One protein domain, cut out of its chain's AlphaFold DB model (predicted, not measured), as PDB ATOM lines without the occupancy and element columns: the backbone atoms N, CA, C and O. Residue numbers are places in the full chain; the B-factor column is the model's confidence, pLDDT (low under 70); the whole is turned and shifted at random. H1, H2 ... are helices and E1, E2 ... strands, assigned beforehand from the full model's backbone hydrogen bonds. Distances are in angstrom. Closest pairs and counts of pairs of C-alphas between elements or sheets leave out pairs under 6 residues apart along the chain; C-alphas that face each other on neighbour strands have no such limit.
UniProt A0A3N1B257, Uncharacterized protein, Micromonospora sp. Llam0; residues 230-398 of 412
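AT A GLANCE: This is residues 230 to 398 of the 412 residues of an uncharacterized protein of Micromonospora sp. Llam0 (UniProt A0A3N1B257). A long, strongly twisted wall of eight strands curls round helix H1, while the shorter helix H2 covers part of its opposite face. At the E1 and E2 end, a small sheet of three strands is partly face to face with the wall, its strands crossed over those of the wall, and H1 packs on its edge strand E4. The printed part has 169 residues, with two named helices and eleven named strands in the order E1 E2 E3 E4 E5 E6 H1 E7 E8 E9 H2 E10 E11; under half of the residues are in these elements, and the class is mixed, helices and strands. The large sheet is mixed, in the order E1 E2 E11 E6 E10 E9 E7 E8, and the small one, E3 E5 E4, is antiparallel. The whole is compact, with a radius of gyration of the C-alphas of 14.8 A and spans of 43 by 35 by 28 A.

IN THESE COORDINATES: E1, residues 230 to 235, begins at C-alpha 230, (-41.718, -22.914, -29.016), and is 15.5 A long. E2 is residues 240 to 246, 19.7 A; E3 is residues 257 to 261; E4 is residues 272 to 278, 17.9 A; E5 is residues 281 to 286, 16.5 A. E6, residues 294 to 298, is followed by H1, residues 300 to 312, 18.2 A long, which begins at C-alpha 300, (-38.421, -46.198, -27.645). E7 is residues 319 to 323, E8 is residues 336 to 338 and E9 is residues 354 to 359, 16.5 A. H2, residues 363 to 372, is 14.4 A long. E10 is residues 380 to 385, 16.1 A, and E11, residues 393 to 397, ends at C-alpha 397, (-42.886, -39.229, -28.972).

HOW THE PARTS SIT: In the large sheet E1 and E2 form a hairpin, with N 232 and O 243 2.9 A apart. E2 and E11 are antiparallel at 167 degrees, with N 244 and O 394 2.8 A apart. From E11 on, the neighbours are parallel: E11 and E6 have N 395 and O 295 at 2.8 A, E6 and E10 N 296 and O 384 at 2.8 A, E10 and E9 N 383 and O 356 at 2.8 A, E9 and E7 N 357 and O 321 at 2.8 A, and E7 and E8 N 322 and O 336 at 2.9 A. H1 is on this sheet, which curls round it; the closest C-alphas of H1 and E6 are those of Ala 303 and Ile 296, 5.7 A apart. H2 is on the opposite face, at a height over the sheet of 10.0 A, and runs along the strands, at 14 degrees to E9 on the local plane. E9, H2 and E10 are a strand-helix-strand unit, two parallel neighbour strands joined through a helix, with a right-handed crossover. E6, H1 and E7 are a split one, with E10 and E9 between its strands, also right-handed. The two sheets form a sandwich, face to face, with their strands at 54 degrees; the closest C-alphas of E1 and E4 are those of Asp 235 and Glu 277, 5.0 A apart. In the small sheet E3 and E5 have N 260 and O 282 at 2.9 A, and the hairpin E4 and E5 has N 275 and O 283 at 2.8 A. H1 is on this sheet too, with Leu 310 and Leu 273 of E4 the closest C-alphas, at 6.6 A. In H1 and H2 every O i to N i+4 pair is within hydrogen-bond range.

THE WHOLE: The two C-alphas farthest apart are those of Asp 279 and Arg 372, 43.6 A. The printed part has no cut. The long links are E7 to E8, 12 residues, and E8 to E9, 15 residues. The mean pLDDT of the printed part is 86.8; residues 250 to 255 and 375 to 378 are under 70.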
ATOM      1  N   LEU A 230     -40.680 -22.352 -28.172       78.44
ATOM      2  CA  LEU A 230     -41.718 -22.914 -29.016       78.44
ATOM      3  C   LEU A 230     -42.143 -24.242 -28.407       78.44
ATOM      4  O   LEU A 230     -41.302 -25.122 -28.257       78.44
ATOM      5  N   ILE A 231     -43.425 -24.396 -28.092       82.56
ATOM      6  CA  ILE A 231     -44.021 -25.692 -27.766       82.56
ATOM      7  C   ILE A 231     -45.145 -25.928 -28.767       82.56
ATOM      8  O   ILE A 231     -46.015 -25.078 -28.934       82.56
ATOM      9  N   THR A 232     -45.099 -27.047 -29.480       80.25
ATOM     10  CA  THR A 232     -46.089 -27.379 -30.506       80.25
ATOM     11  C   THR A 232     -46.209 -28.879 -30.671       80.25
ATOM     12  O   THR A 232     -45.242 -29.610 -30.476       80.25
ATOM     13  N   GLU A 233     -47.382 -29.336 -31.083       86.19
ATOM     14  CA  GLU A 233     -47.547 -30.679 -31.628       86.19
ATOM     15  C   GLU A 233     -47.212 -30.671 -33.118       86.19
ATOM     16  O   GLU A 233     -47.467 -29.677 -33.803       86.19
ATOM     17  N   LEU A 234     -46.596 -31.745 -33.597       89.81
ATOM     18  CA  LEU A 234     -46.255 -31.978 -34.995       89.81
ATOM     19  C   LEU A 234     -46.677 -33.389 -35.391       89.81
ATOM     20  O   LEU A 234     -46.598 -34.309 -34.580       89.81
ATOM     21  N   ASP A 235     -47.042 -33.569 -36.652       91.94
ATOM     22  CA  ASP A 235     -47.021 -34.864 -37.306       91.94
ATOM     23  C   ASP A 235     -45.598 -35.189 -37.782       91.94
ATOM     24  O   ASP A 235     -44.973 -34.448 -38.544       91.94
ATOM     25  N   CYS A 236     -45.082 -36.319 -37.315       91.31
ATOM     26  CA  CYS A 236     -43.752 -36.830 -37.610       91.31
ATOM     27  C   CYS A 236     -43.859 -38.134 -38.411       91.31
ATOM     28  O   CYS A 236     -43.427 -39.193 -37.948       91.31
ATOM     29  N   GLY A 237     -44.460 -38.059 -39.602       86.00
ATOM     30  CA  GLY A 237     -44.668 -39.215 -40.479       86.00
ATOM     31  C   GLY A 237     -45.853 -40.078 -40.045       86.00
ATOM     32  O   GLY A 237     -45.714 -41.294 -39.906       86.00
ATOM     33  N   GLY A 238     -47.006 -39.455 -39.788       86.81
ATOM     34  CA  GLY A 238     -48.215 -40.124 -39.291       86.81
ATOM     35  C   GLY A 238     -48.195 -40.418 -37.790       86.81
ATOM     36  O   GLY A 238     -48.981 -41.237 -37.302       86.81
ATOM     37  N   ARG A 239     -47.270 -39.804 -37.047       89.38
ATOM     38  CA  ARG A 239     -47.130 -39.957 -35.597       89.38
ATOM     39  C   ARG A 239     -47.122 -38.581 -34.941       89.38
ATOM     40  O   ARG A 239     -46.202 -37.815 -35.224       89.38
ATOM     41  N   PRO A 240     -48.066 -38.276 -34.036       90.38
ATOM     42  CA  PRO A 240     -48.029 -37.023 -33.303       90.38
ATOM     43  C   PRO A 240     -46.800 -37.002 -32.394       90.38
ATOM     44  O   PRO A 240     -46.476 -38.010 -31.770       90.38
ATOM     45  N   ALA A 241     -46.133 -35.860 -32.297       92.75
ATOM     46  CA  ALA A 241     -45.022 -35.619 -31.391       92.75
ATOM     47  C   ALA A 241     -45.136 -34.215 -30.798       92.75
ATOM     48  O   ALA A 241     -45.476 -33.266 -31.498       92.75
ATOM     49  N   GLN A 242     -44.816 -34.065 -29.516       90.62
ATOM     50  CA  GLN A 242     -44.725 -32.748 -28.891       90.62
ATOM     51  C   GLN A 242     -43.282 -32.256 -28.975       90.62
ATOM     52  O   GLN A 242     -42.374 -32.867 -28.416       90.62
ATOM     53  N   VAL A 243     -43.069 -31.137 -29.655       93.06
ATOM     54  CA  VAL A 243     -41.774 -30.472 -29.771       93.06
ATOM     55  C   VAL A 243     -41.726 -29.282 -28.833       93.06
ATOM     56  O   VAL A 243     -42.665 -28.491 -28.768       93.06
ATOM     57  N   ARG A 244     -40.603 -29.137 -28.134       91.00
ATOM     58  CA  ARG A 244     -40.294 -28.014 -27.255       91.00
ATOM     59  C   ARG A 244     -38.889 -27.500 -27.562       91.00
ATOM     60  O   ARG A 244     -37.921 -28.217 -27.347       91.00
ATOM     61  N   LEU A 245     -38.766 -26.263 -28.037       87.06
ATOM     62  CA  LEU A 245     -37.496 -25.595 -28.345       87.06
ATOM     63  C   LEU A 245     -37.361 -24.353 -27.470       87.06
ATOM     64  O   LEU A 245     -38.095 -23.402 -27.688       87.06
ATOM     65  N   VAL A 246     -36.455 -24.362 -26.490       83.25
ATOM     66  CA  VAL A 246     -36.243 -23.270 -25.524       83.25
ATOM     67  C   VAL A 246     -34.881 -22.605 -25.739       83.25
ATOM     68  O   VAL A 246     -33.840 -23.168 -25.429       83.25
ATOM     69  N   GLY A 247     -34.890 -21.353 -26.177       76.44
ATOM     70  CA  GLY A 247     -33.808 -20.474 -26.619       76.44
ATOM     71  C   GLY A 247     -32.782 -21.103 -27.562       76.44
ATOM     72  O   GLY A 247     -32.922 -22.235 -28.008       76.44
ATOM     73  N   THR A 248     -31.761 -20.327 -27.910       80.44
ATOM     74  CA  THR A 248     -30.835 -20.662 -28.997       80.44
ATOM     75  C   THR A 248     -29.443 -20.125 -28.677       80.44
ATOM     76  O   THR A 248     -29.293 -19.190 -27.885       80.44
ATOM     77  N   ARG A 249     -28.406 -20.678 -29.309       72.12
ATOM     78  CA  ARG A 249     -27.118 -19.979 -29.437       72.12
ATOM     79  C   ARG A 249     -27.262 -18.832 -30.453       72.12
ATOM     80  O   ARG A 249     -28.176 -18.879 -31.281       72.12
ATOM     81  N   PRO A 250     -26.401 -17.797 -30.407       64.50
ATOM     82  CA  PRO A 250     -26.447 -16.712 -31.384       64.50
ATOM     83  C   PRO A 250     -26.211 -17.249 -32.800       64.50
ATOM     84  O   PRO A 250     -25.136 -17.778 -33.099       64.50
ATOM     85  N   ALA A 251     -27.208 -17.112 -33.673       57.41
ATOM     86  CA  ALA A 251     -27.058 -17.430 -35.084       57.41
ATOM     87  C   ALA A 251     -26.253 -16.325 -35.780       57.41
ATOM     88  O   ALA A 251     -26.482 -15.139 -35.544       57.41
ATOM     89  N   ARG A 252     -25.303 -16.695 -36.652       48.72
ATOM     90  CA  ARG A 252     -24.543 -15.704 -37.446       48.72
ATOM     91  C   ARG A 252     -25.440 -14.969 -38.451       48.72
ATOM     92  O   ARG A 252     -25.121 -13.846 -38.826       48.72
ATOM     93  N   TRP A 253     -26.548 -15.598 -38.856       43.44
ATOM     94  CA  TRP A 253     -27.531 -15.081 -39.804       43.44
ATOM     95  C   TRP A 253     -28.925 -15.615 -39.436       43.44
ATOM     96  O   TRP A 253     -29.194 -16.798 -39.607       43.44
ATOM     97  N   GLY A 254     -29.834 -14.763 -38.960       57.50
ATOM     98  CA  GLY A 254     -31.259 -15.111 -38.868       57.50
ATOM     99  C   GLY A 254     -31.691 -15.945 -37.650       57.50
ATOM    100  O   GLY A 254     -31.192 -15.757 -36.544       57.50
ATOM    101  N   GLN A 255     -32.710 -16.787 -37.853       69.31
ATOM    102  CA  GLN A 255     -33.396 -17.579 -36.818       69.31
ATOM    103  C   GLN A 255     -32.768 -18.976 -36.692       69.31
ATOM    104  O   GLN A 255     -32.258 -19.506 -37.670       69.31
ATOM    105  N   ALA A 256     -32.820 -19.589 -35.507       81.88
ATOM    106  CA  ALA A 256     -32.341 -20.963 -35.294       81.88
ATOM    107  C   ALA A 256     -33.396 -22.031 -35.613       81.88
ATOM    108  O   ALA A 256     -33.071 -23.200 -35.765       81.88
ATOM    109  N   TYR A 257     -34.664 -21.643 -35.645       86.50
ATOM    110  CA  TYR A 257     -35.795 -22.492 -35.985       86.50
ATOM    111  C   TYR A 257     -36.927 -21.605 -36.493       86.50
ATOM    112  O   TYR A 257     -36.960 -20.408 -36.204       86.50
ATOM    113  N   GLY A 258     -37.871 -22.184 -37.226       83.75
ATOM    114  CA  GLY A 258     -39.020 -21.448 -37.739       83.75
ATOM    115  C   GLY A 258     -39.969 -22.324 -38.542       83.75
ATOM    116  O   GLY A 258     -39.764 -23.525 -38.695       83.75
ATOM    117  N   TRP A 259     -41.012 -21.710 -39.084       83.25
ATOM    118  CA  TRP A 259     -41.989 -22.394 -39.926       83.25
ATOM    119  C   TRP A 259     -41.698 -22.146 -41.405       83.25
ATOM    120  O   TRP A 259     -41.375 -21.031 -41.813       83.25
ATOM    121  N   LEU A 260     -41.817 -23.192 -42.219       81.31
ATOM    122  CA  LEU A 260     -41.673 -23.134 -43.671       81.31
ATOM    123  C   LEU A 260     -42.882 -23.790 -44.339       81.31
ATOM    124  O   LEU A 260     -43.250 -24.894 -43.951       81.31
ATOM    125  N   PRO A 261     -43.448 -23.197 -45.400       79.31
ATOM    126  CA  PRO A 261     -44.428 -23.891 -46.227       79.31
ATOM    127  C   PRO A 261     -43.874 -25.199 -46.808       79.31
ATOM    128  O   PRO A 261     -42.657 -25.341 -47.020       79.31
ATOM    129  N   ALA A 262     -44.763 -26.144 -47.115       76.19
ATOM    130  CA  ALA A 262     -44.425 -27.334 -47.891       76.19
ATOM    131  C   ALA A 262     -43.678 -26.966 -49.196       76.19
ATOM    132  O   ALA A 262     -43.941 -25.941 -49.824       76.19
ATOM    133  N   GLY A 263     -42.675 -27.764 -49.577       76.19
ATOM    134  CA  GLY A 263     -41.871 -27.555 -50.793       76.19
ATOM    135  C   GLY A 263     -40.796 -26.453 -50.740       76.19
ATOM    136  O   GLY A 263     -39.887 -26.454 -51.569       76.19
ATOM    137  N   ARG A 264     -40.813 -25.539 -49.757       78.44
ATOM    138  CA  ARG A 264     -39.748 -24.530 -49.590       78.44
ATOM    139  C   ARG A 264     -38.415 -25.161 -49.149       78.44
ATOM    140  O   ARG A 264     -38.400 -26.096 -48.353       78.44
ATOM    141  N   ARG A 265     -37.276 -24.672 -49.646       80.50
ATOM    142  CA  ARG A 265     -35.960 -25.184 -49.218       80.50
ATOM    143  C   ARG A 265     -35.610 -24.723 -47.801       80.50
ATOM    144  O   ARG A 265     -35.964 -23.607 -47.421       80.50
ATOM    145  N   LEU A 266     -34.918 -25.588 -47.057       81.69
ATOM    146  CA  LEU A 266     -34.321 -25.235 -45.770       81.69
ATOM    147  C   LEU A 266     -33.291 -24.107 -45.953       81.69
ATOM    148  O   LEU A 266     -32.708 -23.983 -47.038       81.69
ATOM    149  N   PRO A 267     -33.052 -23.289 -44.914       77.88
ATOM    150  CA  PRO A 267     -31.936 -22.353 -44.901       77.88
ATOM    151  C   PRO A 267     -30.608 -23.065 -45.203       77.88
ATOM    152  O   PRO A 267     -30.466 -24.243 -44.866       77.88
ATOM    153  N   PRO A 268     -29.628 -22.380 -45.821       78.31
ATOM    154  CA  PRO A 268     -28.344 -22.969 -46.194       78.31
ATOM    155  C   PRO A 268     -27.444 -23.152 -44.961       78.31
ATOM    156  O   PRO A 268     -26.445 -22.455 -44.796       78.31
ATOM    157  N   SER A 269     -27.817 -24.079 -44.082       83.69
ATOM    158  CA  SER A 269     -27.036 -24.499 -42.924       83.69
ATOM    159  C   SER A 269     -26.764 -25.998 -42.988       83.69
ATOM    160  O   SER A 269     -27.630 -26.782 -43.375       83.69
ATOM    161  N   ALA A 270     -25.557 -26.391 -42.581       84.31
ATOM    162  CA  ALA A 270     -25.112 -27.781 -42.570       84.31
ATOM    163  C   ALA A 270     -25.913 -28.662 -41.595       84.31
ATOM    164  O   ALA A 270     -25.972 -29.874 -41.787       84.31
ATOM    165  N   ALA A 271     -26.522 -28.061 -40.567       88.50
ATOM    166  CA  ALA A 271     -27.249 -28.768 -39.516       88.50
ATOM    167  C   ALA A 271     -28.742 -28.395 -39.435       88.50
ATOM    168  O   ALA A 271     -29.401 -28.693 -38.435       88.50
ATOM    169  N   ALA A 272     -29.286 -27.766 -40.485       90.44
ATOM    170  CA  ALA A 272     -30.718 -27.518 -40.605       90.44
ATOM    171  C   ALA A 272     -31.476 -28.800 -40.972       90.44
ATOM    172  O   ALA A 272     -31.109 -29.509 -41.908       90.44
ATOM    173  N   LEU A 273     -32.574 -29.058 -40.264       94.81
ATOM    174  CA  LEU A 273     -33.463 -30.196 -40.489       94.81
ATOM    175  C   LEU A 273     -34.927 -29.827 -40.220       94.81
ATOM    176  O   LEU A 273     -35.224 -28.816 -39.581       94.81
ATOM    177  N   VAL A 274     -35.852 -30.644 -40.720       95.62
ATOM    178  CA  VAL A 274     -37.291 -30.556 -40.439       95.62
ATOM    179  C   VAL A 274     -37.628 -31.480 -39.275       95.62
ATOM    180  O   VAL A 274     -37.376 -32.680 -39.351       95.62
ATOM    181  N   LEU A 275     -38.217 -30.913 -38.220       95.44
ATOM    182  CA  LEU A 275     -38.649 -31.628 -37.017       95.44
ATOM    183  C   LEU A 275     -39.992 -32.341 -37.209       95.44
ATOM    184  O   LEU A 275     -40.221 -33.371 -36.591       95.44
ATOM    185  N   GLY A 276     -40.866 -31.801 -38.056       92.81
ATOM    186  CA  GLY A 276     -42.192 -32.349 -38.332       92.81
ATOM    187  C   GLY A 276     -43.099 -31.327 -39.012       92.81
ATOM    188  O   GLY A 276     -42.666 -30.219 -39.352       92.81
ATOM    189  N   GLU A 277     -44.356 -31.704 -39.208       90.56
ATOM    190  CA  GLU A 277     -45.356 -30.925 -39.939       90.56
ATOM    191  C   GLU A 277     -46.559 -30.558 -39.067       90.56
ATOM    192  O   GLU A 277     -46.952 -31.304 -38.181       90.56
ATOM    193  N   ARG A 278     -47.163 -29.396 -39.307       83.69
ATOM    194  CA  ARG A 278     -48.429 -28.975 -38.700       83.69
ATOM    195  C   ARG A 278     -49.158 -28.067 -39.679       83.69
ATOM    196  O   ARG A 278     -48.577 -27.089 -40.141       83.69
ATOM    197  N   ASP A 279     -50.405 -28.396 -40.002       81.50
ATOM    198  CA  ASP A 279     -51.276 -27.587 -40.869       81.50
ATOM    199  C   ASP A 279     -50.636 -27.211 -42.223       81.50
ATOM    200  O   ASP A 279     -50.726 -26.080 -42.695       81.50
ATOM    201  N   GLY A 280     -49.917 -28.156 -42.845       80.19
ATOM    202  CA  GLY A 280     -49.212 -27.939 -44.120       80.19
ATOM    203  C   GLY A 280     -47.920 -27.113 -44.018       80.19
ATOM    204  O   GLY A 280     -47.276 -26.828 -45.035       80.19
ATOM    205  N   MET A 281     -47.508 -26.751 -42.802       82.94
ATOM    206  CA  MET A 281     -46.254 -26.066 -42.503       82.94
ATOM    207  C   MET A 281     -45.253 -27.039 -41.878       82.94
ATOM    208  O   MET A 281     -45.588 -27.835 -41.009       82.94
ATOM    209  N   ARG A 282     -43.988 -26.945 -42.280       89.31
ATOM    210  CA  ARG A 282     -42.862 -27.700 -41.723       89.31
ATOM    211  C   ARG A 282     -42.152 -26.863 -40.676       89.31
ATOM    212  O   ARG A 282     -41.692 -25.759 -40.983       89.31
ATOM    213  N   LEU A 283     -42.026 -27.392 -39.464       89.88
ATOM    214  CA  LEU A 283     -41.158 -26.804 -38.455       89.88
ATOM    215  C   LEU A 283     -39.722 -27.236 -38.740       89.88
ATOM    216  O   LEU A 283     -39.419 -28.429 -38.720       89.88
ATOM    217  N   TRP A 284     -38.833 -26.280 -38.978       92.62
ATOM    218  CA  TRP A 284     -37.405 -26.544 -39.129       92.62
ATOM    219  C   TRP A 284     -36.615 -26.012 -37.939       92.62
ATOM    220  O   TRP A 284     -37.028 -25.045 -37.299       92.62
ATOM    221  N   ALA A 285     -35.463 -26.625 -37.678       91.56
ATOM    222  CA  ALA A 285     -34.491 -26.172 -36.693       91.56
ATOM    223  C   ALA A 285     -33.061 -26.447 -37.169       91.56
ATOM    224  O   ALA A 285     -32.809 -27.414 -37.885       91.56
ATOM    225  N   ASP A 286     -32.132 -25.594 -36.758       91.19
ATOM    226  CA  ASP A 286     -30.699 -25.729 -36.980       91.19
ATOM    227  C   ASP A 286     -30.020 -26.208 -35.697       91.19
ATOM    228  O   ASP A 286     -29.941 -25.477 -34.702       91.19
ATOM    229  N   LEU A 287     -29.522 -27.445 -35.714       91.50
ATOM    230  CA  LEU A 287     -28.884 -28.042 -34.543       91.50
ATOM    231  C   LEU A 287     -27.609 -27.299 -34.122       91.50
ATOM    232  O   LEU A 287     -27.292 -27.295 -32.934       91.50
ATOM    233  N   ASP A 288     -26.914 -26.610 -35.036       87.12
ATOM    234  CA  ASP A 288     -25.732 -25.790 -34.711       87.12
ATOM    235  C   ASP A 288     -26.066 -24.664 -33.712       87.12
ATOM    236  O   ASP A 288     -25.217 -24.180 -32.956       87.12
ATOM    237  N   HIS A 289     -27.339 -24.271 -33.669       85.75
ATOM    238  CA  HIS A 289     -27.864 -23.237 -32.792       85.75
ATOM    239  C   HIS A 289     -28.623 -23.782 -31.578       85.75
ATOM    240  O   HIS A 289     -29.134 -22.988 -30.779       85.75
ATOM    241  N   ALA A 290     -28.639 -25.103 -31.371       87.62
ATOM    242  CA  ALA A 290     -29.156 -25.700 -30.145       87.62
ATOM    243  C   ALA A 290     -28.373 -25.172 -28.924       87.62
ATOM    244  O   ALA A 290     -27.156 -25.003 -29.011       87.62
ATOM    245  N   PRO A 291     -29.017 -24.881 -27.784       82.62
ATOM    246  CA  PRO A 291     -28.359 -24.301 -26.608       82.62
ATOM    247  C   PRO A 291     -27.502 -25.300 -25.819       82.62
ATOM    248  O   PRO A 291     -26.483 -24.908 -25.247       82.62
ATOM    249  N   ASP A 292     -27.895 -26.571 -25.791       85.69
ATOM    250  CA  ASP A 292     -27.258 -27.635 -25.013       85.69
ATOM    251  C   ASP A 292     -27.243 -28.973 -25.767       85.69
ATOM    252  O   ASP A 292     -26.170 -29.427 -26.159       85.69
ATOM    253  N   ALA A 293     -28.408 -29.577 -25.985       91.62
ATOM    254  CA  ALA A 293     -28.621 -30.859 -26.642       91.62
ATOM    255  C   ALA A 293     -30.040 -30.916 -27.232       91.62
ATOM    256  O   ALA A 293     -30.921 -30.162 -26.822       91.62
ATOM    257  N   LEU A 294     -30.272 -31.855 -28.146       96.56
ATOM    258  CA  LEU A 294     -31.613 -32.274 -28.549       96.56
ATOM    259  C   LEU A 294     -31.936 -33.617 -27.887       96.56
ATOM    260  O   LEU A 294     -31.224 -34.593 -28.101       96.56
ATOM    261  N   THR A 295     -33.009 -33.698 -27.106       96.94
ATOM    262  CA  THR A 295     -33.465 -34.973 -26.519       96.94
ATOM    263  C   THR A 295     -34.705 -35.496 -27.230       96.94
ATOM    264  O   THR A 295     -35.690 -34.769 -27.339       96.94
ATOM    265  N   ILE A 296     -34.696 -36.758 -27.650       97.62
ATOM    266  CA  ILE A 296     -35.840 -37.435 -28.267       97.62
ATOM    267  C   ILE A 296     -36.292 -38.544 -27.316       97.62
ATOM    268  O   ILE A 296     -35.593 -39.541 -27.118       97.62
ATOM    269  N   VAL A 297     -37.445 -38.335 -26.688       94.19
ATOM    270  CA  VAL A 297     -37.935 -39.119 -25.546       94.19
ATOM    271  C   VAL A 297     -39.300 -39.737 -25.847       94.19
ATOM    272  O   VAL A 297     -39.958 -39.361 -26.814       94.19
ATOM    273  N   GLY A 298     -39.757 -40.661 -24.999       92.75
ATOM    274  CA  GLY A 298     -41.083 -41.277 -25.107       92.75
ATOM    275  C   GLY A 298     -41.033 -42.742 -25.539       92.75
ATOM    276  O   GLY A 298     -40.269 -43.517 -24.959       92.75
ATOM    277  N   ASP A 299     -41.874 -43.151 -26.490       93.94
ATOM    278  CA  ASP A 299     -41.857 -44.520 -27.018       93.94
ATOM    279  C   ASP A 299     -40.486 -44.862 -27.638       93.94
ATOM    280  O   ASP A 299     -40.052 -44.151 -28.548       93.94
ATOM    281  N   PRO A 300     -39.783 -45.924 -27.190       92.25
ATOM    282  CA  PRO A 300     -38.421 -46.198 -27.645       92.25
ATOM    283  C   PRO A 300     -38.301 -46.467 -29.149       92.25
ATOM    284  O   PRO A 300     -37.331 -46.032 -29.768       92.25
ATOM    285  N   ALA A 301     -39.269 -47.170 -29.746       91.69
ATOM    286  CA  ALA A 301     -39.238 -47.484 -31.171       91.69
ATOM    287  C   ALA A 301     -39.540 -46.235 -32.012       91.69
ATOM    288  O   ALA A 301     -38.853 -45.975 -33.000       91.69
ATOM    289  N   ALA A 302     -40.517 -45.421 -31.597       93.00
ATOM    290  CA  ALA A 302     -40.822 -44.160 -32.265       93.00
ATOM    291  C   ALA A 302     -39.697 -43.129 -32.123       93.00
ATOM    292  O   ALA A 302     -39.338 -42.497 -33.113       93.00
ATOM    293  N   ALA A 303     -39.109 -42.990 -30.932       94.25
ATOM    294  CA  ALA A 303     -37.978 -42.101 -30.685       94.25
ATOM    295  C   ALA A 303     -36.763 -42.484 -31.538       94.25
ATOM    296  O   ALA A 303     -36.179 -41.615 -32.181       94.25
ATOM    297  N   ARG A 304     -36.424 -43.781 -31.604       95.00
ATOM    298  CA  ARG A 304     -35.346 -44.290 -32.463       95.00
ATOM    299  C   ARG A 304     -35.591 -43.966 -33.933       95.00
ATOM    300  O   ARG A 304     -34.727 -43.375 -34.573       95.00
ATOM    301  N   SER A 305     -36.761 -44.332 -34.447       94.06
ATOM    302  CA  SER A 305     -37.058 -44.181 -35.872       94.06
ATOM    303  C   SER A 305     -37.153 -42.714 -36.296       94.06
ATOM    304  O   SER A 305     -36.661 -42.313 -37.353       94.06
ATOM    305  N   HIS A 306     -37.690 -41.861 -35.420       95.75
ATOM    306  CA  HIS A 306     -37.701 -40.425 -35.657       95.75
ATOM    307  C   HIS A 306     -36.293 -39.823 -35.595       95.75
ATOM    308  O   HIS A 306     -35.931 -39.047 -36.474       95.75
ATOM    309  N   ALA A 307     -35.454 -40.232 -34.637       96.75
ATOM    310  CA  ALA A 307     -34.056 -39.808 -34.587       96.75
ATOM    311  C   ALA A 307     -33.298 -40.190 -35.870       96.75
ATOM    312  O   ALA A 307     -32.618 -39.346 -36.449       96.75
ATOM    313  N   ALA A 308     -33.467 -41.422 -36.359       95.31
ATOM    314  CA  ALA A 308     -32.896 -41.871 -37.626       95.31
ATOM    315  C   ALA A 308     -33.367 -41.010 -38.812       95.31
ATOM    316  O   ALA A 308     -32.548 -40.559 -39.615       95.31
ATOM    317  N   THR A 309     -34.664 -40.690 -38.863       95.19
ATOM    318  CA  THR A 309     -35.259 -39.812 -39.884       95.19
ATOM    319  C   THR A 309     -34.667 -38.400 -39.853       95.19
ATOM    320  O   THR A 309     -34.360 -37.840 -40.902       95.19
ATOM    321  N   LEU A 310     -34.466 -37.819 -38.667       95.88
ATOM    322  CA  LEU A 310     -33.838 -36.503 -38.520       95.88
ATOM    323  C   LEU A 310     -32.378 -36.523 -38.984       95.88
ATOM    324  O   LEU A 310     -31.955 -35.642 -39.730       95.88
ATOM    325  N   MET A 311     -31.609 -37.539 -38.583       95.56
ATOM    326  CA  MET A 311     -30.194 -37.646 -38.951       95.56
ATOM    327  C   MET A 311     -29.999 -37.915 -40.445       95.56
ATOM    328  O   MET A 311     -29.032 -37.433 -41.027       95.56
ATOM    329  N   ALA A 312     -30.924 -38.626 -41.093       93.19
ATOM    330  CA  ALA A 312     -30.886 -38.862 -42.535       93.19
ATOM    331  C   ALA A 312     -31.071 -37.593 -43.384       93.19
ATOM    332  O   ALA A 312     -30.676 -37.589 -44.549       93.19
ATOM    333  N   GLN A 313     -31.631 -36.519 -42.815       93.06
ATOM    334  CA  GLN A 313     -31.740 -35.222 -43.493       93.06
ATOM    335  C   GLN A 313     -30.409 -34.467 -43.546       93.06
ATOM    336  O   GLN A 313     -30.231 -33.604 -44.407       93.06
ATOM    337  N   LEU A 314     -29.478 -34.773 -42.639       91.50
ATOM    338  CA  LEU A 314     -28.179 -34.118 -42.604       91.50
ATOM    339  C   LEU A 314     -27.327 -34.606 -43.780       91.50
ATOM    340  O   LEU A 314     -27.206 -35.799 -44.044       91.50
ATOM    341  N   GLY A 315     -26.770 -33.661 -44.535       83.88
ATOM    342  CA  GLY A 315     -25.860 -33.959 -45.637       83.88
ATOM    343  C   GLY A 315     -24.434 -34.226 -45.151       83.88
ATOM    344  O   GLY A 315     -24.126 -34.159 -43.966       83.88
ATOM    345  N   ARG A 316     -23.505 -34.419 -46.096       82.69
ATOM    346  CA  ARG A 316     -22.065 -34.587 -45.798       82.69
ATOM    347  C   ARG A 316     -21.376 -33.331 -45.242       82.69
ATOM    348  O   ARG A 316     -20.183 -33.378 -44.936       82.69
ATOM    349  N   ASP A 317     -22.106 -32.226 -45.146       83.38
ATOM    350  CA  ASP A 317     -21.629 -30.966 -44.584       83.38
ATOM    351  C   ASP A 317     -21.692 -30.945 -43.048       83.38
ATOM    352  O   ASP A 317     -21.002 -30.134 -42.431       83.38
ATOM    353  N   ALA A 318     -22.433 -31.874 -42.431       88.50
ATOM    354  CA  ALA A 318     -22.368 -32.176 -41.003       88.50
ATOM    355  C   ALA A 318     -21.717 -33.551 -40.771       88.50
ATOM    356  O   ALA A 318     -21.903 -34.490 -41.545       88.50
ATOM    357  N   GLU A 319     -20.937 -33.680 -39.697       92.12
ATOM    358  CA  GLU A 319     -20.376 -34.966 -39.277       92.12
ATOM    359  C   GLU A 319     -21.348 -35.649 -38.309       92.12
ATOM    360  O   GLU A 319     -21.450 -35.248 -37.154       92.12
ATOM    361  N   VAL A 320     -22.063 -36.680 -38.764       94.69
ATOM    362  CA  VAL A 320     -22.949 -37.476 -37.900       94.69
ATOM    363  C   VAL A 320     -22.168 -38.639 -37.298       94.69
ATOM    364  O   VAL A 320     -21.661 -39.496 -38.025       94.69
ATOM    365  N   VAL A 321     -22.087 -38.687 -35.970       95.12
ATOM    366  CA  VAL A 321     -21.449 -39.767 -35.209       95.12
ATOM    367  C   VAL A 321     -22.509 -40.490 -34.387       95.12
ATOM    368  O   VAL A 321     -23.237 -39.857 -33.628       95.12
ATOM    369  N   VAL A 322     -22.599 -41.810 -34.512       96.62
ATOM    370  CA  VAL A 322     -23.580 -42.637 -33.795       96.62
ATOM    371  C   VAL A 322     -22.850 -43.555 -32.822       96.62
ATOM    372  O   VAL A 322     -21.893 -44.232 -33.198       96.62
ATOM    373  N   THR A 323     -23.298 -43.558 -31.566       95.81
ATOM    374  CA  THR A 323     -22.718 -44.382 -30.498       95.81
ATOM    375  C   THR A 323     -23.492 -45.686 -30.340       95.81
ATOM    376  O   THR A 323     -24.720 -45.663 -30.223       95.81
ATOM    377  N   GLY A 324     -22.775 -46.809 -30.273       91.56
ATOM    378  CA  GLY A 324     -23.366 -48.124 -30.039       91.56
ATOM    379  C   GLY A 324     -24.384 -48.480 -31.122       91.56
ATOM    380  O   GLY A 324     -24.112 -48.308 -32.307       91.56
ATOM    381  N   ASP A 325     -25.566 -48.945 -30.718       90.00
ATOM    382  CA  ASP A 325     -26.669 -49.320 -31.609       90.00
ATOM    383  C   ASP A 325     -27.888 -48.387 -31.488       90.00
ATOM    384  O   ASP A 325     -29.001 -48.775 -31.839       90.00
ATOM    385  N   VAL A 326     -27.709 -47.154 -30.994       93.75
ATOM    386  CA  VAL A 326     -28.832 -46.285 -30.589       93.75
ATOM    387  C   VAL A 326     -29.882 -46.075 -31.692       93.75
ATOM    388  O   VAL A 326     -31.079 -46.041 -31.398       93.75
ATOM    389  N   LEU A 327     -29.456 -45.998 -32.959       92.88
ATOM    390  CA  LEU A 327     -30.332 -45.886 -34.137       92.88
ATOM    391  C   LEU A 327     -30.690 -47.238 -34.787       92.88
ATOM    392  O   LEU A 327     -31.472 -47.276 -35.733       92.88
ATOM    393  N   GLY A 328     -30.151 -48.352 -34.297       85.62
ATOM    394  CA  GLY A 328     -30.308 -49.677 -34.895       85.62
ATOM    395  C   GLY A 328     -29.841 -49.717 -36.354       85.62
ATOM    396  O   GLY A 328     -28.918 -49.009 -36.747       85.62
ATOM    397  N   GLY A 329     -30.512 -50.517 -37.183       80.38
ATOM    398  CA  GLY A 329     -30.244 -50.591 -38.628       80.38
ATOM    399  C   GLY A 329     -30.751 -49.395 -39.446       80.38
ATOM    400  O   GLY A 329     -30.669 -49.436 -40.669       80.38
ATOM    401  N   GLU A 330     -31.295 -48.356 -38.805       84.06
ATOM    402  CA  GLU A 330     -31.946 -47.217 -39.474       84.06
ATOM    403  C   GLU A 330     -31.017 -46.003 -39.646       84.06
ATOM    404  O   GLU A 330     -31.420 -44.985 -40.205       84.06
ATOM    405  N   ALA A 331     -29.772 -46.066 -39.165       82.06
ATOM    406  CA  ALA A 331     -28.872 -44.919 -39.238       82.06
ATOM    407  C   ALA A 331     -28.504 -44.548 -40.689       82.06
ATOM    408  O   ALA A 331     -28.425 -45.415 -41.566       82.06
ATOM    409  N   PRO A 332     -28.197 -43.267 -40.955       85.44
ATOM    410  CA  PRO A 332     -27.840 -42.843 -42.298       85.44
ATOM    411  C   PRO A 332     -26.502 -43.438 -42.747       85.44
ATOM    412  O   PRO A 332     -25.538 -43.492 -41.988       85.44
ATOM    413  N   GLY A 333     -26.404 -43.810 -44.027       84.31
ATOM    414  CA  GLY A 333     -25.218 -44.487 -44.575       84.31
ATOM    415  C   GLY A 333     -23.920 -43.664 -44.580       84.31
ATOM    416  O   GLY A 333     -22.860 -44.210 -44.866       84.31
ATOM    417  N   HIS A 334     -23.978 -42.361 -44.288       87.81
ATOM    418  CA  HIS A 334     -22.799 -41.501 -44.133       87.81
ATOM    419  C   HIS A 334     -22.403 -41.275 -42.662       87.81
ATOM    420  O   HIS A 334     -21.427 -40.568 -42.415       87.81
ATOM    421  N   ALA A 335     -23.143 -41.840 -41.700       91.38
ATOM    422  CA  ALA A 335     -22.796 -41.748 -40.290       91.38
ATOM    423  C   ALA A 335     -21.539 -42.559 -39.971       91.38
ATOM    424  O   ALA A 335     -21.345 -43.683 -40.443       91.38
ATOM    425  N   ARG A 336     -20.704 -41.992 -39.108       93.44
ATOM    426  CA  ARG A 336     -19.569 -42.675 -38.500       93.44
ATOM    427  C   ARG A 336     -20.029 -43.360 -37.219       93.44
ATOM    428  O   ARG A 336     -20.590 -42.717 -36.338       93.44
ATOM    429  N   TRP A 337     -19.733 -44.644 -37.087       93.62
ATOM    430  CA  TRP A 337     -20.079 -45.421 -35.900       93.62
ATOM    431  C   TRP A 337     -18.903 -45.500 -34.937       93.62
ATOM    432  O   TRP A 337     -17.772 -45.752 -35.356       93.62
ATOM    433  N   ILE A 338     -19.184 -45.304 -33.653       95.19
ATOM    434  CA  ILE A 338     -18.243 -45.564 -32.563       95.19
ATOM    435  C   ILE A 338     -18.894 -46.526 -31.563       95.19
ATOM    436  O   ILE A 338     -20.079 -46.373 -31.256       95.19
ATOM    437  N   PRO A 339     -18.167 -47.531 -31.048       93.19
ATOM    438  CA  PRO A 339     -18.753 -48.507 -30.135       93.19
ATOM    439  C   PRO A 339     -19.076 -47.885 -28.771       93.19
ATOM    440  O   PRO A 339     -20.073 -48.250 -28.157       93.19
ATOM    441  N   VAL A 340     -18.267 -46.922 -28.314       93.00
ATOM    442  CA  VAL A 340     -18.429 -46.229 -27.030       93.00
ATOM    443  C   VAL A 340     -18.127 -44.737 -27.161       93.00
ATOM    444  O   VAL A 340     -17.322 -44.323 -27.994       93.00
ATOM    445  N   VAL A 341     -18.736 -43.909 -26.305       92.62
ATOM    446  CA  VAL A 341     -18.567 -42.441 -26.348       92.62
ATOM    447  C   VAL A 341     -17.131 -41.977 -26.108       92.62
ATOM    448  O   VAL A 341     -16.773 -40.880 -26.521       92.62
ATOM    449  N   THR A 342     -16.295 -42.781 -25.448       91.56
ATOM    450  CA  THR A 342     -14.887 -42.443 -25.174       91.56
ATOM    451  C   THR A 342     -14.019 -42.429 -26.428       91.56
ATOM    452  O   THR A 342     -12.973 -41.785 -26.423       91.56
ATOM    453  N   ASP A 343     -14.471 -43.075 -27.503       93.44
ATOM    454  CA  ASP A 343     -13.791 -43.082 -28.803       93.44
ATOM    455  C   ASP A 343     -14.144 -41.843 -29.642       93.44
ATOM    456  O   ASP A 343     -13.633 -41.649 -30.752       93.44
ATOM    457  N   LEU A 344     -15.036 -40.985 -29.131       92.38
ATOM    458  CA  LEU A 344     -15.326 -39.696 -29.735       92.38
ATOM    459  C   LEU A 344     -14.071 -38.819 -29.671       92.38
ATOM    460  O   LEU A 344     -13.531 -38.553 -28.595       92.38
ATOM    461  N   GLY A 345     -13.644 -38.351 -30.840       88.62
ATOM    462  CA  GLY A 345     -12.594 -37.351 -31.005       88.62
ATOM    463  C   GLY A 345     -13.169 -35.985 -31.396       88.62
ATOM    464  O   GLY A 345     -14.381 -35.869 -31.601       88.62
ATOM    465  N   PRO A 346     -12.316 -34.955 -31.538       84.19
ATOM    466  CA  PRO A 346     -12.752 -33.646 -32.015       84.19
ATOM    467  C   PRO A 346     -13.360 -33.739 -33.429       84.19
ATOM    468  O   PRO A 346     -13.066 -34.693 -34.159       84.19
ATOM    469  N   PRO A 347     -14.193 -32.763 -33.837       81.44
ATOM    470  CA  PRO A 347     -14.730 -32.697 -35.194       81.44
ATOM    471  C   PRO A 347     -13.605 -32.681 -36.231       81.44
ATOM    472  O   PRO A 347     -12.582 -32.020 -36.043       81.44
ATOM    473  N   GLY A 348     -13.818 -33.365 -37.359       75.94
ATOM    474  CA  GLY A 348     -12.817 -33.453 -38.429       75.94
ATOM    475  C   GLY A 348     -12.503 -32.116 -39.115       75.94
ATOM    476  O   GLY A 348     -11.483 -31.988 -39.788       75.94
ATOM    477  N   SER A 349     -13.368 -31.108 -38.959       78.25
ATOM    478  CA  SER A 349     -13.150 -29.743 -39.446       78.25
ATOM    479  C   SER A 349     -13.925 -28.729 -38.599       78.25
ATOM    480  O   SER A 349     -15.102 -28.959 -38.330       78.25
ATOM    481  N   PRO A 350     -13.344 -27.564 -38.247       70.00
ATOM    482  CA  PRO A 350     -14.057 -26.509 -37.518       70.00
ATOM    483  C   PRO A 350     -15.193 -25.868 -38.334       70.00
ATOM    484  O   PRO A 350     -16.043 -25.180 -37.776       70.00
ATOM    485  N   ALA A 351     -15.216 -26.077 -39.655       74.25
ATOM    486  CA  ALA A 351     -16.268 -25.578 -40.535       74.25
ATOM    487  C   ALA A 351     -17.510 -26.486 -40.582       74.25
ATOM    488  O   ALA A 351     -18.529 -26.074 -41.131       74.25
ATOM    489  N   ARG A 352     -17.427 -27.712 -40.046       81.25
ATOM    490  CA  ARG A 352     -18.511 -28.699 -40.082       81.25
ATOM    491  C   ARG A 352     -19.004 -28.976 -38.663       81.25
ATOM    492  O   ARG A 352     -18.202 -29.415 -37.839       81.25
ATOM    493  N   PRO A 353     -20.288 -28.736 -38.353       86.81
ATOM    494  CA  PRO A 353     -20.828 -29.134 -37.063       86.81
ATOM    495  C   PRO A 353     -20.793 -30.661 -36.944       86.81
ATOM    496  O   PRO A 353     -21.110 -31.378 -37.897       86.81
ATOM    497  N   GLN A 354     -20.404 -31.157 -35.773       91.50
ATOM    498  CA  GLN A 354     -20.450 -32.578 -35.443       91.50
ATOM    499  C   GLN A 354     -21.700 -32.850 -34.609       91.50
ATOM    500  O   GLN A 354     -21.905 -32.240 -33.562       91.50
ATOM    501  N   VAL A 355     -22.546 -33.767 -35.060       94.94
ATOM    502  CA  VAL A 355     -23.765 -34.184 -34.364       94.94
ATOM    503  C   VAL A 355     -23.525 -35.579 -33.805       94.94
ATOM    504  O   VAL A 355     -23.289 -36.517 -34.562       94.94
ATOM    505  N   VAL A 356     -23.558 -35.718 -32.479       95.50
ATOM    506  CA  VAL A 356     -23.286 -36.995 -31.803       95.50
ATOM    507  C   VAL A 356     -24.584 -37.559 -31.258       95.50
ATOM    508  O   VAL A 356     -25.184 -36.976 -30.359       95.50
ATOM    509  N   VAL A 357     -24.995 -38.707 -31.784       97.44
ATOM    510  CA  VAL A 357     -26.184 -39.433 -31.348       97.44
ATOM    511  C   VAL A 357     -25.774 -40.495 -30.334       97.44
ATOM    512  O   VAL A 357     -24.936 -41.354 -30.627       97.44
ATOM    513  N   CYS A 358     -26.361 -40.456 -29.142       96.69
ATOM    514  CA  CYS A 358     -26.119 -41.450 -28.100       96.69
ATOM    515  C   CYS A 358     -27.411 -41.844 -27.383       96.69
ATOM    516  O   CYS A 358     -28.428 -41.142 -27.441       96.69
ATOM    517  N   SER A 359     -27.375 -42.976 -26.684       96.62
ATOM    518  CA  SER A 359     -28.484 -43.375 -25.825       96.62
ATOM    519  C   SER A 359     -28.577 -42.467 -24.592       96.62
ATOM    520  O   SER A 359     -27.609 -41.809 -24.193       96.62
ATOM    521  N   ALA A 360     -29.738 -42.456 -23.938       93.12
ATOM    522  CA  ALA A 360     -29.901 -41.811 -22.637       93.12
ATOM    523  C   ALA A 360     -28.920 -42.348 -21.573       93.12
ATOM    524  O   ALA A 360     -28.476 -41.581 -20.719       93.12
ATOM    525  N   ALA A 361     -28.554 -43.635 -21.646       93.38
ATOM    526  CA  ALA A 361     -27.604 -44.262 -20.725       93.38
ATOM    527  C   ALA A 361     -26.169 -43.741 -20.922       93.38
ATOM    528  O   ALA A 361     -25.436 -43.570 -19.950       93.38
ATOM    529  N   ASP A 362     -25.800 -43.410 -22.161       93.69
ATOM    530  CA  ASP A 362     -24.465 -42.914 -22.514       93.69
ATOM    531  C   ASP A 362     -24.306 -41.399 -22.322       93.69
ATOM    532  O   ASP A 362     -23.188 -40.879 -22.305       93.69
ATOM    533  N   ALA A 363     -25.411 -40.665 -22.153       92.38
ATOM    534  CA  ALA A 363     -25.407 -39.205 -22.062       92.38
ATOM    535  C   ALA A 363     -24.470 -38.630 -20.971       92.38
ATOM    536  O   ALA A 363     -23.809 -37.621 -21.240       92.38
ATOM    537  N   PRO A 364     -24.346 -39.213 -19.756       90.94
ATOM    538  CA  PRO A 364     -23.383 -38.738 -18.759       90.94
ATOM    539  C   PRO A 364     -21.926 -38.877 -19.218       90.94
ATOM    540  O   PRO A 364     -21.137 -37.946 -19.046       90.94
ATOM    541  N   ALA A 365     -21.585 -40.007 -19.843       91.81
ATOM    542  CA  ALA A 365     -20.244 -40.265 -20.351       91.81
ATOM    543  C   ALA A 365     -19.927 -39.375 -21.568       91.81
ATOM    544  O   ALA A 365     -18.824 -38.837 -21.661       91.81
ATOM    545  N   LEU A 366     -20.914 -39.102 -22.430       91.94
ATOM    546  CA  LEU A 366     -20.778 -38.120 -23.508       91.94
ATOM    547  C   LEU A 366     -20.489 -36.717 -22.956       91.94
ATOM    548  O   LEU A 366     -19.570 -36.051 -23.422       91.94
ATOM    549  N   ARG A 367     -21.220 -36.260 -21.930       89.69
ATOM    550  CA  ARG A 367     -20.972 -34.946 -21.299       89.69
ATOM    551  C   ARG A 367     -19.565 -34.833 -20.717       89.69
ATOM    552  O   ARG A 367     -18.988 -33.751 -20.742       89.69
ATOM    553  N   GLU A 368     -19.045 -35.910 -20.138       89.69
ATOM    554  CA  GLU A 368     -17.664 -35.976 -19.650       89.69
ATOM    555  C   GLU A 368     -16.661 -35.875 -20.800       89.69
ATOM    556  O   GLU A 368     -15.757 -35.044 -20.751       89.69
ATOM    557  N   GLN A 369     -16.864 -36.646 -21.867       91.44
ATOM    558  CA  GLN A 369     -15.985 -36.617 -23.030       91.44
ATOM    559  C   GLN A 369     -15.978 -35.245 -23.717       91.44
ATOM    560  O   GLN A 369     -14.913 -34.727 -24.037       91.44
ATOM    561  N   LEU A 370     -17.138 -34.602 -23.874       88.88
ATOM    562  CA  LEU A 370     -17.228 -33.253 -24.445       88.88
ATOM    563  C   LEU A 370     -16.508 -32.205 -23.590       88.88
ATOM    564  O   LEU A 370     -15.910 -31.286 -24.138       88.88
ATOM    565  N   ARG A 371     -16.514 -32.353 -22.258       87.12
ATOM    566  CA  ARG A 371     -15.734 -31.483 -21.360       87.12
ATOM    567  C   ARG A 371     -14.227 -31.670 -21.538       87.12
ATOM    568  O   ARG A 371     -13.497 -30.694 -21.431       87.12
ATOM    569  N   ARG A 372     -13.764 -32.886 -21.846       85.88
ATOM    570  CA  ARG A 372     -12.346 -33.171 -22.145       85.88
ATOM    571  C   ARG A 372     -11.922 -32.663 -23.517       85.88
ATOM    572  O   ARG A 372     -10.805 -32.190 -23.672       85.88
ATOM    573  N   LEU A 373     -12.815 -32.770 -24.498       83.19
ATOM    574  CA  LEU A 373     -12.595 -32.311 -25.868       83.19
ATOM    575  C   LEU A 373     -12.799 -30.802 -26.042       83.19
ATOM    576  O   LEU A 373     -12.582 -30.302 -27.142       83.19
ATOM    577  N   ALA A 374     -13.239 -30.090 -24.999       75.12
ATOM    578  CA  ALA A 374     -13.510 -28.662 -25.056       75.12
ATOM    579  C   ALA A 374     -12.242 -27.886 -25.454       75.12
ATOM    580  O   ALA A 374     -11.369 -27.621 -24.630       75.12
ATOM    581  N   GLY A 375     -12.156 -27.538 -26.737       63.19
ATOM    582  CA  GLY A 375     -11.168 -26.638 -27.320       63.19
ATOM    583  C   GLY A 375     -11.856 -25.453 -27.993       63.19
ATOM    584  O   GLY A 375     -13.052 -25.499 -28.302       63.19
ATOM    585  N   ASP A 376     -11.102 -24.379 -28.224       52.34
ATOM    586  CA  ASP A 376     -11.620 -23.141 -28.806       52.34
ATOM    587  C   ASP A 376     -12.107 -23.370 -30.249       52.34
ATOM    588  O   ASP A 376     -11.337 -23.360 -31.208       52.34
ATOM    589  N   GLY A 377     -13.418 -23.579 -30.407       56.16
ATOM    590  CA  GLY A 377     -14.109 -23.507 -31.698       56.16
ATOM    591  C   GLY A 377     -14.703 -24.807 -32.245       56.16
ATOM    592  O   GLY A 377     -15.317 -24.768 -33.311       56.16
ATOM    593  N   THR A 378     -14.586 -25.942 -31.552       60.75
ATOM    594  CA  THR A 378     -15.198 -27.208 -31.993       60.75
ATOM    595  C   THR A 378     -16.685 -27.259 -31.641       60.75
ATOM    596  O   THR A 378     -17.058 -27.185 -30.471       60.75
ATOM    597  N   ARG A 379     -17.548 -27.377 -32.658       75.31
ATOM    598  CA  ARG A 379     -19.008 -27.385 -32.503       75.31
ATOM    599  C   ARG A 379     -19.544 -28.811 -32.517       75.31
ATOM    600  O   ARG A 379     -19.785 -29.368 -33.585       75.31
ATOM    601  N   THR A 380     -19.739 -29.374 -31.327       88.44
ATOM    602  CA  THR A 380     -20.366 -30.687 -31.159       88.44
ATOM    603  C   THR A 380     -21.745 -30.540 -30.518       88.44
ATOM    604  O   THR A 380     -21.881 -29.926 -29.458       88.44
ATOM    605  N   VAL A 381     -22.771 -31.095 -31.162       91.94
ATOM    606  CA  VAL A 381     -24.171 -31.044 -30.721       91.94
ATOM    607  C   VAL A 381     -24.630 -32.449 -30.313       91.94
ATOM    608  O   VAL A 381     -24.690 -33.337 -31.165       91.94
ATOM    609  N   PRO A 382     -24.963 -32.680 -29.032       95.19
ATOM    610  CA  PRO A 382     -25.513 -33.953 -28.576       95.19
ATOM    611  C   PRO A 382     -26.970 -34.140 -29.015       95.19
ATOM    612  O   PRO A 382     -27.805 -33.257 -28.803       95.19
ATOM    613  N   VAL A 383     -27.288 -35.325 -29.533       97.56
ATOM    614  CA  VAL A 383     -28.653 -35.824 -29.740       97.56
ATOM    615  C   VAL A 383     -28.835 -37.066 -28.871       97.56
ATOM    616  O   VAL A 383     -28.190 -38.090 -29.082       97.56
ATOM    617  N   ILE A 384     -29.692 -36.972 -27.859       97.62
ATOM    618  CA  ILE A 384     -29.877 -38.021 -26.852       97.62
ATOM    619  C   ILE A 384     -31.211 -38.716 -27.108       97.62
ATOM    620  O   ILE A 384     -32.258 -38.070 -27.070       97.62
ATOM    621  N   VAL A 385     -31.182 -40.028 -27.332       97.25
ATOM    622  CA  VAL A 385     -32.376 -40.827 -27.643       97.25
ATOM    623  C   VAL A 385     -32.700 -41.774 -26.489       97.25
ATOM    624  O   VAL A 385     -31.831 -42.490 -25.988       97.25
ATOM    625  N   GLY A 386     -33.967 -41.804 -26.073       92.25
ATOM    626  CA  GLY A 386     -34.467 -42.703 -25.029       92.25
ATOM    627  C   GLY A 386     -34.886 -41.977 -23.743       92.25
ATOM    628  O   GLY A 386     -35.185 -40.784 -23.785       92.25
ATOM    629  N   PRO A 387     -34.967 -42.673 -22.593       88.69
ATOM    630  CA  PRO A 387     -35.486 -42.111 -21.345       88.69
ATOM    631  C   PRO A 387     -34.467 -41.171 -20.677       88.69
ATOM    632  O   PRO A 387     -33.798 -41.538 -19.715       88.69
ATOM    633  N   ALA A 388     -34.336 -39.954 -21.202       83.31
ATOM    634  CA  ALA A 388     -33.498 -38.890 -20.654       83.31
ATOM    635  C   ALA A 388     -34.356 -37.730 -20.116       83.31
ATOM    636  O   ALA A 388     -35.472 -37.523 -20.598       83.31
ATOM    637  N   PRO A 389     -33.844 -36.931 -19.159       83.00
ATOM    638  CA  PRO A 389     -34.432 -35.633 -18.850       83.00
ATOM    639  C   PRO A 389     -34.497 -34.772 -20.114       83.00
ATOM    640  O   PRO A 389     -33.526 -34.723 -20.870       83.00
ATOM    641  N   GLU A 390     -35.618 -34.089 -20.329       80.25
ATOM    642  CA  GLU A 390     -35.788 -33.232 -21.501       80.25
ATOM    643  C   GLU A 390     -34.830 -32.046 -21.456       80.25
ATOM    644  O   GLU A 390     -34.858 -31.236 -20.524       80.25
ATOM    645  N   ALA A 391     -34.006 -31.937 -22.495       86.75
ATOM    646  CA  ALA A 391     -33.173 -30.772 -22.714       86.75
ATOM    647  C   ALA A 391     -34.039 -29.564 -23.085       86.75
ATOM    648  O   ALA A 391     -35.259 -29.643 -23.268       86.75
ATOM    649  N   ARG A 392     -33.389 -28.408 -23.215       86.06
ATOM    650  CA  ARG A 392     -34.063 -27.200 -23.687       86.06
ATOM    651  C   ARG A 392     -34.682 -27.400 -25.064       86.06
ATOM    652  O   ARG A 392     -35.735 -26.827 -25.331       86.06
ATOM    653  N   TRP A 393     -34.043 -28.193 -25.920       94.25
ATOM    654  CA  TRP A 393     -34.644 -28.691 -27.150       94.25
ATOM    655  C   TRP A 393     -35.023 -30.156 -26.958       94.25
ATOM    656  O   TRP A 393     -34.177 -31.004 -26.676       94.25
ATOM    657  N   SER A 394     -36.307 -30.464 -27.097       95.00
ATOM    658  CA  SER A 394     -36.836 -31.804 -26.881       95.00
ATOM    659  C   SER A 394     -37.969 -32.146 -27.842       95.00
ATOM    660  O   SER A 394     -38.737 -31.282 -28.265       95.00
ATOM    661  N   ILE A 395     -38.055 -33.430 -28.180       97.44
ATOM    662  CA  ILE A 395     -39.140 -34.033 -28.950       97.44
ATOM    663  C   ILE A 395     -39.657 -35.206 -28.130       97.44
ATOM    664  O   ILE A 395     -38.917 -36.145 -27.830       97.44
ATOM    665  N   ARG A 396     -40.927 -35.155 -27.752       96.00
ATOM    666  CA  ARG A 396     -41.604 -36.213 -27.014       96.00
ATOM    667  C   ARG A 396     -42.492 -36.996 -27.972       96.00
ATOM    668  O   ARG A 396     -43.482 -36.471 -28.475       96.00
ATOM    669  N   MET A 397     -42.141 -38.261 -28.173       94.38
ATOM    670  CA  MET A 397     -42.886 -39.229 -28.972       94.38
ATOM    671  C   MET A 397     -43.865 -39.978 -28.049       94.38
ATOM    672  O   MET A 397     -43.436 -40.866 -27.306       94.38
ATOM    673  N   PRO A 398     -45.161 -39.626 -28.008       87.81
ATOM    674  CA  PRO A 398     -46.134 -40.316 -27.173       87.81
ATOM    675  C   PRO A 398     -46.173 -41.810 -27.507       87.81
ATOM    676  O   PRO A 398     -46.037 -42.221 -28.662       87.81
TER     677      PRO A 398